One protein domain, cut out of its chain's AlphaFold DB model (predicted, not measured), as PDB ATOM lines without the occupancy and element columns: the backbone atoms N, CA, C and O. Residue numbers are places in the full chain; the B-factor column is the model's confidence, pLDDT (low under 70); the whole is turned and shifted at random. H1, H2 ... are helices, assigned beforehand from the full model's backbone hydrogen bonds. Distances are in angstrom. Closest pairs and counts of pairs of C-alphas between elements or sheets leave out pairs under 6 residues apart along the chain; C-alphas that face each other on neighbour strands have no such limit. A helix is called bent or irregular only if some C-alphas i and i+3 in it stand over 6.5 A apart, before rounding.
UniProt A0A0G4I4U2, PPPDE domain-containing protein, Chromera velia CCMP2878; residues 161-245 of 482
ATOM      1  N   GLU A 161     205.515 186.242 181.344       68.56
ATOM      2  CA  GLU A 161     206.879 186.726 181.520       68.56
ATOM      3  C   GLU A 161     207.173 187.900 180.578       68.56
ATOM      4  O   GLU A 161     207.719 188.914 181.008       68.56
ATOM      5  N   GLN A 162     206.735 187.836 179.321       67.38
ATOM      6  CA  GLN A 162     206.926 188.924 178.370       67.38
ATOM      7  C   GLN A 162     206.077 190.160 178.717       67.38
ATOM      8  O   GLN A 162     206.565 191.287 178.613       67.38
ATOM      9  N   GLU A 163     204.845 189.982 179.197       69.94
ATOM     10  CA  GLU A 163     204.023 191.060 179.751       69.94
ATOM     11  C   GLU A 163     204.686 191.693 180.971       69.94
ATOM     12  O   GLU A 163     204.699 192.915 181.096       69.94
ATOM     13  N   GLU A 164     205.253 190.889 181.868       76.88
ATOM     14  CA  GLU A 164     206.014 191.390 183.007       76.88
ATOM     15  C   GLU A 164     207.245 192.170 182.562       76.88
ATOM     16  O   GLU A 164     207.505 193.241 183.104       76.88
ATOM     17  N   GLN A 165     208.000 191.675 181.579       73.94
ATOM     18  CA  GLN A 165     209.156 192.384 181.025       73.94
ATOM     19  C   GLN A 165     208.734 193.707 180.386       73.94
ATOM     20  O   GLN A 165     209.366 194.739 180.609       73.94
ATOM     21  N   THR A 166     207.616 193.708 179.665       70.50
ATOM     22  CA  THR A 166     207.054 194.905 179.034       70.50
ATOM     23  C   THR A 166     206.578 195.906 180.090       70.50
ATOM     24  O   THR A 166     206.938 197.083 180.038       70.50
ATOM     25  N   LYS A 167     205.857 195.449 181.123       82.62
ATOM     26  CA  LYS A 167     205.452 196.262 182.284       82.62
ATOM     27  C   LYS A 167     206.669 196.834 183.012       82.62
ATOM     28  O   LYS A 167     206.689 198.028 183.305       82.62
ATOM     29  N   LYS A 168     207.708 196.026 183.249       90.12
ATOM     30  CA  LYS A 168     208.985 196.456 183.852       90.12
ATOM     31  C   LYS A 168     209.678 197.507 182.985       90.12
ATOM     32  O   LYS A 168     210.190 198.486 183.521       90.12
ATOM     33  N   TRP A 169     209.673 197.350 181.662       88.81
ATOM     34  CA  TRP A 169     210.242 198.330 180.738       88.81
ATOM     35  C   TRP A 169     209.505 199.671 180.807       88.81
ATOM     36  O   TRP A 169     210.146 200.701 181.012       88.81
ATOM     37  N   PHE A 170     208.171 199.672 180.737       82.31
ATOM     38  CA  PHE A 170     207.378 200.899 180.872       82.31
ATOM     39  C   PHE A 170     207.534 201.552 182.249       82.31
ATOM     40  O   PHE A 170     207.646 202.773 182.329       82.31
ATOM     41  N   ALA A 171     207.601 200.762 183.324       89.31
ATOM     42  CA  ALA A 171     207.871 201.269 184.666       89.31
ATOM     43  C   ALA A 171     209.244 201.954 184.747       89.31
ATOM     44  O   ALA A 171     209.340 203.059 185.272       89.31
ATOM     45  N   ARG A 172     210.290 201.365 184.147       91.56
ATOM     46  CA  ARG A 172     211.621 201.992 184.049       91.56
ATOM     47  C   ARG A 172     211.597 203.280 183.230       91.56
ATOM     48  O   ARG A 172     212.238 204.249 183.620       91.56
ATOM     49  N   GLN A 173     210.863 203.320 182.118       86.88
ATOM     50  CA  GLN A 173     210.722 204.545 181.321       86.88
ATOM     51  C   GLN A 173     209.988 205.643 182.095       86.88
ATOM     52  O   GLN A 173     210.411 206.796 182.062       86.88
ATOM     53  N   ARG A 174     208.923 205.290 182.825       93.00
ATOM     54  CA  ARG A 174     208.211 206.223 183.702       93.00
ATOM     55  C   ARG A 174     209.130 206.751 184.800       93.00
ATOM     56  O   ARG A 174     209.248 207.959 184.932       93.00
ATOM     57  N   GLN A 175     209.848 205.871 185.496       95.31
ATOM     58  CA  GLN A 175     210.816 206.268 186.517       95.31
ATOM     59  C   GLN A 175     211.895 207.198 185.944       95.31
ATOM     60  O   GLN A 175     212.218 208.209 186.558       95.31
ATOM     61  N   LYS A 176     212.418 206.900 184.748       93.19
ATOM     62  CA  LYS A 176     213.414 207.743 184.077       93.19
ATOM     63  C   LYS A 176     212.868 209.138 183.755       93.19
ATOM     64  O   LYS A 176     213.601 210.111 183.897       93.19
ATOM     65  N   ARG A 177     211.600 209.244 183.342       93.00
ATOM     66  CA  ARG A 177     210.923 210.537 183.144       93.00
ATOM     67  C   ARG A 177     210.743 211.272 184.467       93.00
ATOM     68  O   ARG A 177     211.175 212.403 184.574       93.00
ATOM     69  N   GLU A 178     210.245 210.603 185.502       96.06
ATOM     70  CA  GLU A 178     210.090 211.200 186.836       96.06
ATOM     71  C   GLU A 178     211.429 211.649 187.452       96.06
ATOM     72  O   GLU A 178     211.475 212.596 188.236       96.06
ATOM     73  N   GLU A 179     212.534 210.959 187.166       95.81
ATOM     74  CA  GLU A 179     213.881 211.383 187.561       95.81
ATOM     75  C   GLU A 179     214.363 212.589 186.749       95.81
ATOM     76  O   GLU A 179     214.959 213.497 187.329       95.81
ATOM     77  N   ALA A 180     214.070 212.632 185.445       94.75
ATOM     78  CA  ALA A 180     214.351 213.788 184.597       94.75
ATOM     79  C   ALA A 180     213.555 215.024 185.046       94.75
ATOM     80  O   ALA A 180     214.153 216.078 185.244       94.75
ATOM     81  N   ASP A 181     212.260 214.874 185.329       94.88
ATOM     82  CA  ASP A 181     211.396 215.944 185.837       94.88
ATOM     83  C   ASP A 181     211.891 216.445 187.204       94.88
ATOM     84  O   ASP A 181     211.964 217.647 187.461       94.88
ATOM     85  N   ARG A 182     212.316 215.531 188.093       97.06
ATOM     86  CA  ARG A 182     212.938 215.892 189.381       97.06
ATOM     87  C   ARG A 182     214.250 216.649 189.198       97.06
ATOM     88  O   ARG A 182     214.539 217.557 189.979       97.06
ATOM     89  N   TRP A 183     215.062 216.269 188.217       96.00
ATOM     90  CA  TRP A 183     216.305 216.964 187.893       96.00
ATOM     91  C   TRP A 183     216.040 218.363 187.330       96.00
ATOM     92  O   TRP A 183     216.666 219.330 187.764       96.00
ATOM     93  N   GLU A 184     215.070 218.491 186.426       96.38
ATOM     94  CA  GLU A 184     214.645 219.768 185.853       96.38
ATOM     95  C   GLU A 184     214.091 220.710 186.926       96.38
ATOM     96  O   GLU A 184     214.527 221.858 187.012       96.38
ATOM     97  N   ALA A 185     213.235 220.211 187.823       96.62
ATOM     98  CA  ALA A 185     212.708 220.984 188.945       96.62
ATOM     99  C   ALA A 185     213.821 221.509 189.869       96.62
ATOM    100  O   ALA A 185     213.806 222.681 190.251       96.62
ATOM    101  N   ARG A 186     214.831 220.683 190.189       95.00
ATOM    102  CA  ARG A 186     216.001 221.119 190.976       95.00
ATOM    103  C   ARG A 186     216.817 222.179 190.246       95.00
ATOM    104  O   ARG A 186     217.215 223.164 190.857       95.00
ATOM    105  N   ASN A 187     217.055 222.014 188.947       96.75
ATOM    106  CA  ASN A 187     217.786 223.011 188.165       96.75
ATOM    107  C   ASN A 187     217.024 224.337 188.084       96.75
ATOM    108  O   ASN A 187     217.628 225.398 188.247       96.75
ATOM    109  N   ALA A 188     215.706 224.286 187.885       96.94
ATOM    110  CA  ALA A 188     214.849 225.465 187.899       96.94
ATOM    111  C   ALA A 188     214.905 226.180 189.259       96.94
ATOM    112  O   ALA A 188     215.013 227.408 189.303       96.94
ATOM    113  N   GLU A 189     214.912 225.427 190.361       97.25
ATOM    114  CA  GLU A 189     215.081 225.963 191.713       97.25
ATOM    115  C   GLU A 189     216.441 226.657 191.894       97.25
ATOM    116  O   GLU A 189     216.484 227.811 192.326       97.25
ATOM    117  N   VAL A 190     217.547 226.010 191.503       97.31
ATOM    118  CA  VAL A 190     218.894 226.610 191.567       97.31
ATOM    119  C   VAL A 190     218.955 227.893 190.736       97.31
ATOM    120  O   VAL A 190     219.490 228.904 191.195       97.31
ATOM    121  N   GLN A 191     218.377 227.900 189.533       97.38
ATOM    122  CA  GLN A 191     218.336 229.088 188.678       97.38
ATOM    123  C   GLN A 191     217.482 230.209 189.278       97.38
ATOM    124  O   GLN A 191     217.849 231.384 189.192       97.38
ATOM    125  N   ALA A 192     216.334 229.883 189.875       97.62
ATOM    126  CA  ALA A 192     215.479 230.857 190.548       97.62
ATOM    127  C   ALA A 192     216.187 231.472 191.765       97.62
ATOM    128  O   ALA A 192     216.199 232.699 191.907       97.62
ATOM    129  N   PHE A 193     216.840 230.645 192.587       97.94
ATOM    130  CA  PHE A 193     217.656 231.104 193.708       97.94
ATOM    131  C   PHE A 193     218.800 231.997 193.232       97.94
ATOM    132  O   PHE A 193     218.948 233.111 193.724       97.94
ATOM    133  N   THR A 194     219.553 231.558 192.222       97.88
ATOM    134  CA  THR A 194     220.680 232.311 191.652       97.88
ATOM    135  C   THR A 194     220.241 233.693 191.178       97.88
ATOM    136  O   THR A 194     220.869 234.693 191.525       97.88
ATOM    137  N   ARG A 195     219.125 233.775 190.440       98.00
ATOM    138  CA  ARG A 195     218.552 235.052 189.983       98.00
ATOM    139  C   ARG A 195     218.172 235.959 191.154       98.00
ATOM    140  O   ARG A 195     218.472 237.150 191.115       98.00
ATOM    141  N   ARG A 196     217.538 235.413 192.196       97.94
ATOM    142  CA  ARG A 196     217.151 236.172 193.396       97.94
ATOM    143  C   ARG A 196     218.377 236.659 194.171       97.94
ATOM    144  O   ARG A 196     218.442 237.830 194.525       97.94
ATOM    145  N   TYR A 197     219.358 235.787 194.380       97.56
ATOM    146  CA  TYR A 197     220.562 236.093 195.141       97.56
ATOM    147  C   TYR A 197     221.413 237.158 194.450       97.56
ATOM    148  O   TYR A 197     221.779 238.136 195.096       97.56
ATOM    149  N   LYS A 198     221.658 237.029 193.136       97.00
ATOM    150  CA  LYS A 198     222.399 238.034 192.352       97.00
ATOM    151  C   LYS A 198     221.672 239.377 192.270       97.00
ATOM    152  O   LYS A 198     222.324 240.410 192.223       97.00
ATOM    153  N   ARG A 199     220.333 239.392 192.305       97.81
ATOM    154  CA  ARG A 199     219.561 240.644 192.385       97.81
ATOM    155  C   ARG A 199     219.823 241.391 193.697       97.81
ATOM    156  O   ARG A 199     219.934 242.609 193.677       97.81
ATOM    157  N   SER A 200     219.933 240.673 194.814       97.94
ATOM    158  CA  SER A 200     220.269 241.253 196.122       97.94
ATOM    159  C   SER A 200     221.769 241.513 196.306       97.94
ATOM    160  O   SER A 200     222.141 242.403 197.062       97.94
ATOM    161  N   HIS A 201     222.625 240.766 195.602       97.38
ATOM    162  CA  HIS A 201     224.085 240.842 195.689       97.38
ATOM    163  C   HIS A 201     224.700 240.905 194.279       97.38
ATOM    164  O   HIS A 201     225.201 239.892 193.782       97.38
ATOM    165  N   PRO A 202     224.689 242.079 193.619       96.88
ATOM    166  CA  PRO A 202     225.100 242.211 192.216       96.88
ATOM    167  C   PRO A 202     226.545 241.772 191.940       96.88
ATOM    168  O   PRO A 202     226.852 241.313 190.845       96.88
ATOM    169  N   ASN A 203     227.415 241.880 192.948       97.56
ATOM    170  CA  ASN A 203     228.845 241.576 192.849       97.56
ATOM    171  C   ASN A 203     229.220 240.178 193.380       97.56
ATOM    172  O   ASN A 203     230.408 239.873 193.495       97.56
ATOM    173  N   ALA A 204     228.244 239.341 193.748       96.38
ATOM    174  CA  ALA A 204     228.515 237.996 194.255       96.38
ATOM    175  C   ALA A 204     229.098 237.092 193.159       96.38
ATOM    176  O   ALA A 204     228.576 237.038 192.040       96.38
ATOM    177  N   ARG A 205     230.159 236.346 193.484       97.62
ATOM    178  CA  ARG A 205     230.744 235.358 192.569       97.62
ATOM    179  C   ARG A 205     229.896 234.091 192.562       97.62
ATOM    180  O   ARG A 205     229.198 233.799 193.528       97.62
ATOM    181  N   ASP A 206     230.003 233.285 191.508       94.94
ATOM    182  CA  ASP A 206     229.223 232.040 191.396       94.94
ATOM    183  C   ASP A 206     229.489 231.058 192.553       94.94
ATOM    184  O   ASP A 206     228.578 230.361 192.993       94.94
ATOM    185  N   ALA A 207     230.706 231.062 193.109       96.06
ATOM    186  CA  ALA A 207     231.046 230.287 194.302       96.06
ATOM    187  C   ALA A 207     230.270 230.746 195.552       96.06
ATOM    188  O   ALA A 207     229.812 229.909 196.330       96.06
ATOM    189  N   ASP A 208     230.067 232.056 195.722       96.44
ATOM    190  CA  ASP A 208     229.308 232.616 196.847       96.44
ATOM    191  C   ASP A 208     227.824 232.243 196.731       96.44
ATOM    192  O   ASP A 208     227.195 231.852 197.713       96.44
ATOM    193  N   VAL A 209     227.281 232.278 195.506       96.62
ATOM    194  CA  VAL A 209     225.902 231.849 195.216       96.62
ATOM    195  C   VAL A 209     225.711 230.361 195.518       96.62
ATOM    196  O   VAL A 209     224.721 229.986 196.145       96.62
ATOM    197  N   ALA A 210     226.651 229.509 195.100       95.31
ATOM    198  CA  ALA A 210     226.589 228.072 195.354       95.31
ATOM    199  C   ALA A 210     226.632 227.758 196.859       95.31
ATOM    200  O   ALA A 210     225.797 226.995 197.349       95.31
ATOM    201  N   ASN A 211     227.540 228.395 197.607       97.00
ATOM    202  CA  ASN A 211     227.628 228.241 199.063       97.00
ATOM    203  C   ASN A 211     226.346 228.711 199.762       97.00
ATOM    204  O   ASN A 211     225.832 228.014 200.636       97.00
ATOM    205  N   ALA A 212     225.779 229.842 199.336       96.38
ATOM    206  CA  ALA A 212     224.521 230.347 199.879       96.38
ATOM    207  C   ALA A 212     223.336 229.404 199.600       96.38
ATOM    208  O   ALA A 212     222.473 229.234 200.462       96.38
ATOM    209  N   PHE A 213     223.294 228.756 198.431       96.94
ATOM    210  CA  PHE A 213     222.265 227.761 198.120       96.94
ATOM    211  C   PHE A 213     222.385 226.515 199.010       96.94
ATOM    212  O   PHE A 213     221.377 226.017 199.513       96.94
ATOM    213  N   ILE A 214     223.612 226.035 199.246       96.75
ATOM    214  CA  ILE A 214     223.879 224.908 200.153       96.75
ATOM    215  C   ILE A 214     223.438 225.254 201.581       96.75
ATOM    216  O   ILE A 214     222.744 224.458 202.216       96.75
ATOM    217  N   GLU A 215     223.787 226.445 202.072       96.69
ATOM    218  CA  GLU A 215     223.395 226.924 203.403       96.69
ATOM    219  C   GLU A 215     221.864 227.023 203.533       96.69
ATOM    220  O   GLU A 215     221.287 226.535 204.505       96.69
ATOM    221  N   MET A 216     221.180 227.555 202.511       96.19
ATOM    222  CA  MET A 216     219.714 227.609 202.463       96.19
ATOM    223  C   MET A 216     219.096 226.206 202.542       96.19
ATOM    224  O   MET A 216     218.213 225.967 203.367       96.19
ATOM    225  N   LYS A 217     219.582 225.253 201.734       96.38
ATOM    226  CA  LYS A 217     219.100 223.862 201.751       96.38
ATOM    227  C   LYS A 217     219.388 223.141 203.065       96.38
ATOM    228  O   LYS A 217     218.644 222.238 203.436       96.38
ATOM    229  N   ARG A 218     220.420 223.552 203.801       96.06
ATOM    230  CA  ARG A 218     220.716 223.042 205.145       96.06
ATOM    231  C   ARG A 218     219.739 223.564 206.201       96.06
ATOM    232  O   ARG A 218     219.410 222.829 207.130       96.06
ATOM    233  N   GLN A 219     219.276 224.806 206.070       95.44
ATOM    234  CA  GLN A 219     218.328 225.426 207.003       95.44
ATOM    235  C   GLN A 219     216.865 225.054 206.714       95.44
ATOM    236  O   GLN A 219     216.033 225.081 207.621       95.44
ATOM    237  N   GLU A 220     216.542 224.663 205.478       93.88
ATOM    238  CA  GLU A 220     215.180 224.323 205.049       93.88
ATOM    239  C   GLU A 220     214.497 223.246 205.926       93.88
ATOM    240  O   GLU A 220     213.377 223.497 206.377       93.88
ATOM    241  N   PRO A 221     215.128 222.105 206.281       93.38
ATOM    242  CA  PRO A 221     214.498 221.110 207.154       93.38
ATOM    243  C   PRO A 221     214.191 221.640 208.560       93.38
ATOM    244  O   PRO A 221     213.176 221.272 209.145       93.38
ATOM    245  N   GLN A 222     215.043 222.520 209.099       93.19
ATOM    246  CA  GLN A 222     214.827 223.124 210.419       93.19
ATOM    247  C   GLN A 222     213.626 224.072 210.388       93.19
ATOM    248  O   GLN A 222     212.787 224.041 211.287       93.19
ATOM    249  N   GLN A 223     213.491 224.857 209.315       93.12
ATOM    250  CA  GLN A 223     212.325 225.715 209.111       93.12
ATOM    251  C   GLN A 223     211.047 224.895 208.899       93.12
ATOM    252  O   GLN A 223     210.022 225.213 209.499       93.12
ATOM    253  N   GLN A 224     211.098 223.815 208.112       92.56
ATOM    254  CA  GLN A 224     209.950 222.924 207.913       92.56
ATOM    255  C   GLN A 224     209.528 222.245 209.222       92.56
ATOM    256  O   GLN A 224     208.335 222.167 209.514       92.56
ATOM    257  N   GLN A 225     210.481 221.796 210.044       93.06
ATOM    258  CA  GLN A 225     210.187 221.202 211.347       93.06
ATOM    259  C   GLN A 225     209.544 222.218 212.297       93.06
ATOM    260  O   GLN A 225     208.546 221.897 212.944       93.06
ATOM    261  N   GLN A 226     210.054 223.452 212.344       93.19
ATOM    262  CA  GLN A 226     209.452 224.517 213.145       93.19
ATOM    263  C   GLN A 226     208.031 224.843 212.666       93.19
ATOM    264  O   GLN A 226     207.110 224.888 213.475       93.19
ATOM    265  N   GLN A 227     207.809 224.960 211.353       92.44
ATOM    266  CA  GLN A 227     206.472 225.185 210.789       92.44
ATOM    267  C   GLN A 227     205.507 224.028 211.085       92.44
ATOM    268  O   GLN A 227     204.324 224.261 211.344       92.44
ATOM    269  N   GLN A 228     205.982 222.778 211.085       92.50
ATOM    270  CA  GLN A 228     205.173 221.626 211.496       92.50
ATOM    271  C   GLN A 228     204.806 221.685 212.983       92.50
ATOM    272  O   GLN A 228     203.672 221.380 213.346       92.50
ATOM    273  N   LEU A 229     205.730 222.100 213.849       93.00
ATOM    274  CA  LEU A 229     205.448 222.278 215.275       93.00
ATOM    275  C   LEU A 229     204.461 223.424 215.514       93.00
ATOM    276  O   LEU A 229     203.508 223.250 216.270       93.00
ATOM    277  N   ASP A 230     204.628 224.544 214.817       92.69
ATOM    278  CA  ASP A 230     203.749 225.706 214.933       92.69
ATOM    279  C   ASP A 230     202.344 225.401 214.400       92.69
ATOM    280  O   ASP A 230     201.347 225.734 215.040       92.69
ATOM    281  N   SER A 231     202.238 224.723 213.251       92.56
ATOM    282  CA  SER A 231     200.948 224.293 212.693       92.56
ATOM    283  C   SER A 231     200.258 223.265 213.588       92.56
ATOM    284  O   SER A 231     199.053 223.368 213.819       92.56
ATOM    285  N   ARG A 232     201.009 222.333 214.184       92.44
ATOM    286  CA  ARG A 232     200.481 221.389 215.177       92.44
ATOM    287  C   ARG A 232     200.053 222.087 216.469       92.44
ATOM    288  O   ARG A 232     199.049 221.700 217.061       92.44
ATOM    289  N   GLY A 233     200.777 223.121 216.894       91.75
ATOM    290  CA  GLY A 233     200.414 223.975 218.024       91.75
ATOM    291  C   GLY A 233     199.101 224.718 217.780       91.75
ATOM    292  O   GLY A 233     198.203 224.657 218.618       91.75
ATOM    293  N   ARG A 234     198.942 225.329 216.600       91.19
ATOM    294  CA  ARG A 234     197.689 225.989 216.190       91.19
ATOM    295  C   ARG A 234     196.529 225.005 216.085       91.19
ATOM    296  O   ARG A 234     195.457 225.297 216.597       91.19
ATOM    297  N   ALA A 235     196.753 223.825 215.500       89.06
ATOM    298  CA  ALA A 235     195.733 222.781 215.403       89.06
ATOM    299  C   ALA A 235     195.207 222.370 216.790       89.06
ATOM    300  O   ALA A 235     193.996 222.285 216.995       89.06
ATOM    301  N   ARG A 236     196.106 222.210 217.770       88.50
ATOM    302  CA  ARG A 236     195.738 221.926 219.166       88.50
ATOM    303  C   ARG A 236     194.968 223.067 219.826       88.50
ATOM    304  O   ARG A 236     194.023 222.805 220.566       88.50
ATOM    305  N   GLN A 237     195.338 224.319 219.559       87.94
ATOM    306  CA  GLN A 237     194.592 225.478 220.062       87.94
ATOM    307  C   GLN A 237     193.168 225.510 219.495       87.94
ATOM    308  O   GLN A 237     192.224 225.629 220.269       87.94
ATOM    309  N   THR A 238     193.000 225.289 218.187       89.00
ATOM    310  CA  THR A 238     191.666 225.202 217.567       89.00
ATOM    311  C   THR A 238     190.843 224.019 218.073       89.00
ATOM    312  O   THR A 238     189.625 224.123 218.179       89.00
ATOM    313  N   GLU A 239     191.475 222.890 218.401       89.25
ATOM    314  CA  GLU A 239     190.790 221.739 219.003       89.25
ATOM    315  C   GLU A 239     190.310 222.060 220.426       89.25
ATOM    316  O   GLU A 239     189.149 221.822 220.751       89.25
ATOM    317  N   THR A 240     191.154 222.720 221.224       87.31
ATOM    318  CA  THR A 240     190.815 223.156 222.590       87.31
ATOM    319  C   THR A 240     189.697 224.206 222.593       87.31
ATOM    320  O   THR A 240     188.820 224.194 223.454       87.31
ATOM    321  N   GLU A 241     189.702 225.126 221.628       87.12
ATOM    322  CA  GLU A 241     188.655 226.140 221.474       87.12
ATOM    323  C   GLU A 241     187.311 225.510 221.074       87.12
ATOM    324  O   GLU A 241     186.279 225.835 221.663       87.12
ATOM    325  N   ARG A 242     187.329 224.518 220.171       86.38
ATOM    326  CA  ARG A 242     186.141 223.728 219.809       86.38
ATOM    327  C   ARG A 242     185.585 222.911 220.977       86.38
ATOM    328  O   ARG A 242     184.368 222.776 221.083       86.38
ATOM    329  N   GLU A 243     186.435 222.359 221.842       82.38
ATOM    330  CA  GLU A 243     185.985 221.674 223.063       82.38
ATOM    331  C   GLU A 243     185.291 222.640 224.031       82.38
ATOM    332  O   GLU A 243     184.190 222.350 224.499       82.38
ATOM    333  N   ARG A 244     185.860 223.832 224.253       82.81
ATOM    334  CA  ARG A 244     185.233 224.866 225.096       82.81
ATOM    335  C   ARG A 244     183.897 225.349 224.537       82.81
ATOM    336  O   ARG A 244     182.953 225.546 225.298       82.81
ATOM    337  N   GLU A 245     183.791 225.503 223.219       82.56
ATOM    338  CA  GLU A 245     182.536 225.890 222.569       82.56
ATOM    339  C   GLU A 245     181.457 224.798 222.706       82.56
ATOM    340  O   GLU A 245     180.286 225.114 222.937       82.56
TER     341      GLU A 245
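AT A GLANCE: This is residues 161 to 245 of the 482 residues of the protein "PPPDE domain-containing protein" of Chromera velia CCMP2878 (UniProt A0A0G4I4U2). Two long helices make a wide V, meeting only near its point, where a tight turn joins them; the far parts, residues 161 to 188 and 217 to 245, stick out free. The printed part has 85 residues with two named helices, H1 then H2, and no named strand: all helix. It is extended, with a radius of gyration of the C-alphas of 21.9 A, and flat, spanning 63 by 50 by 17 A.

IN THESE COORDINATES: H1, residues 161 to 200, runs 58.0 A from C-alpha 161 at (206.879, 186.726, 181.520). H2, residues 206 to 245, was assigned as one helix by its hydrogen bonds but is bent: C-alphas 218 and 221 are 6.8 A apart. Its arms are H2a, residues 206 to 218, 18.5 A, and H2b, residues 221 to 245, 35.8 A, ending at (182.536, 225.890, 222.569).

HOW THE PARTS SIT: H1, with residues 190 to 198 alone, touches residues 209 to 213 of H2a; the closest C-alphas, of Thr 194 and Val 209, are 6.3 A apart. They run opposite ways at a steep tilt of 64 degrees. H2a and H2b stand at 36 degrees, only just a steep tilt. H1 and H2b are apart. In H1, H2a and H2b every O i to N i+4 pair is within hydrogen-bond range.

THE WHOLE: The C-alphas farthest apart, of Gln 162 and Arg 244, are 62.8 A apart. The printed part has no cut. Residues 161 to 163 have pLDDT under 70.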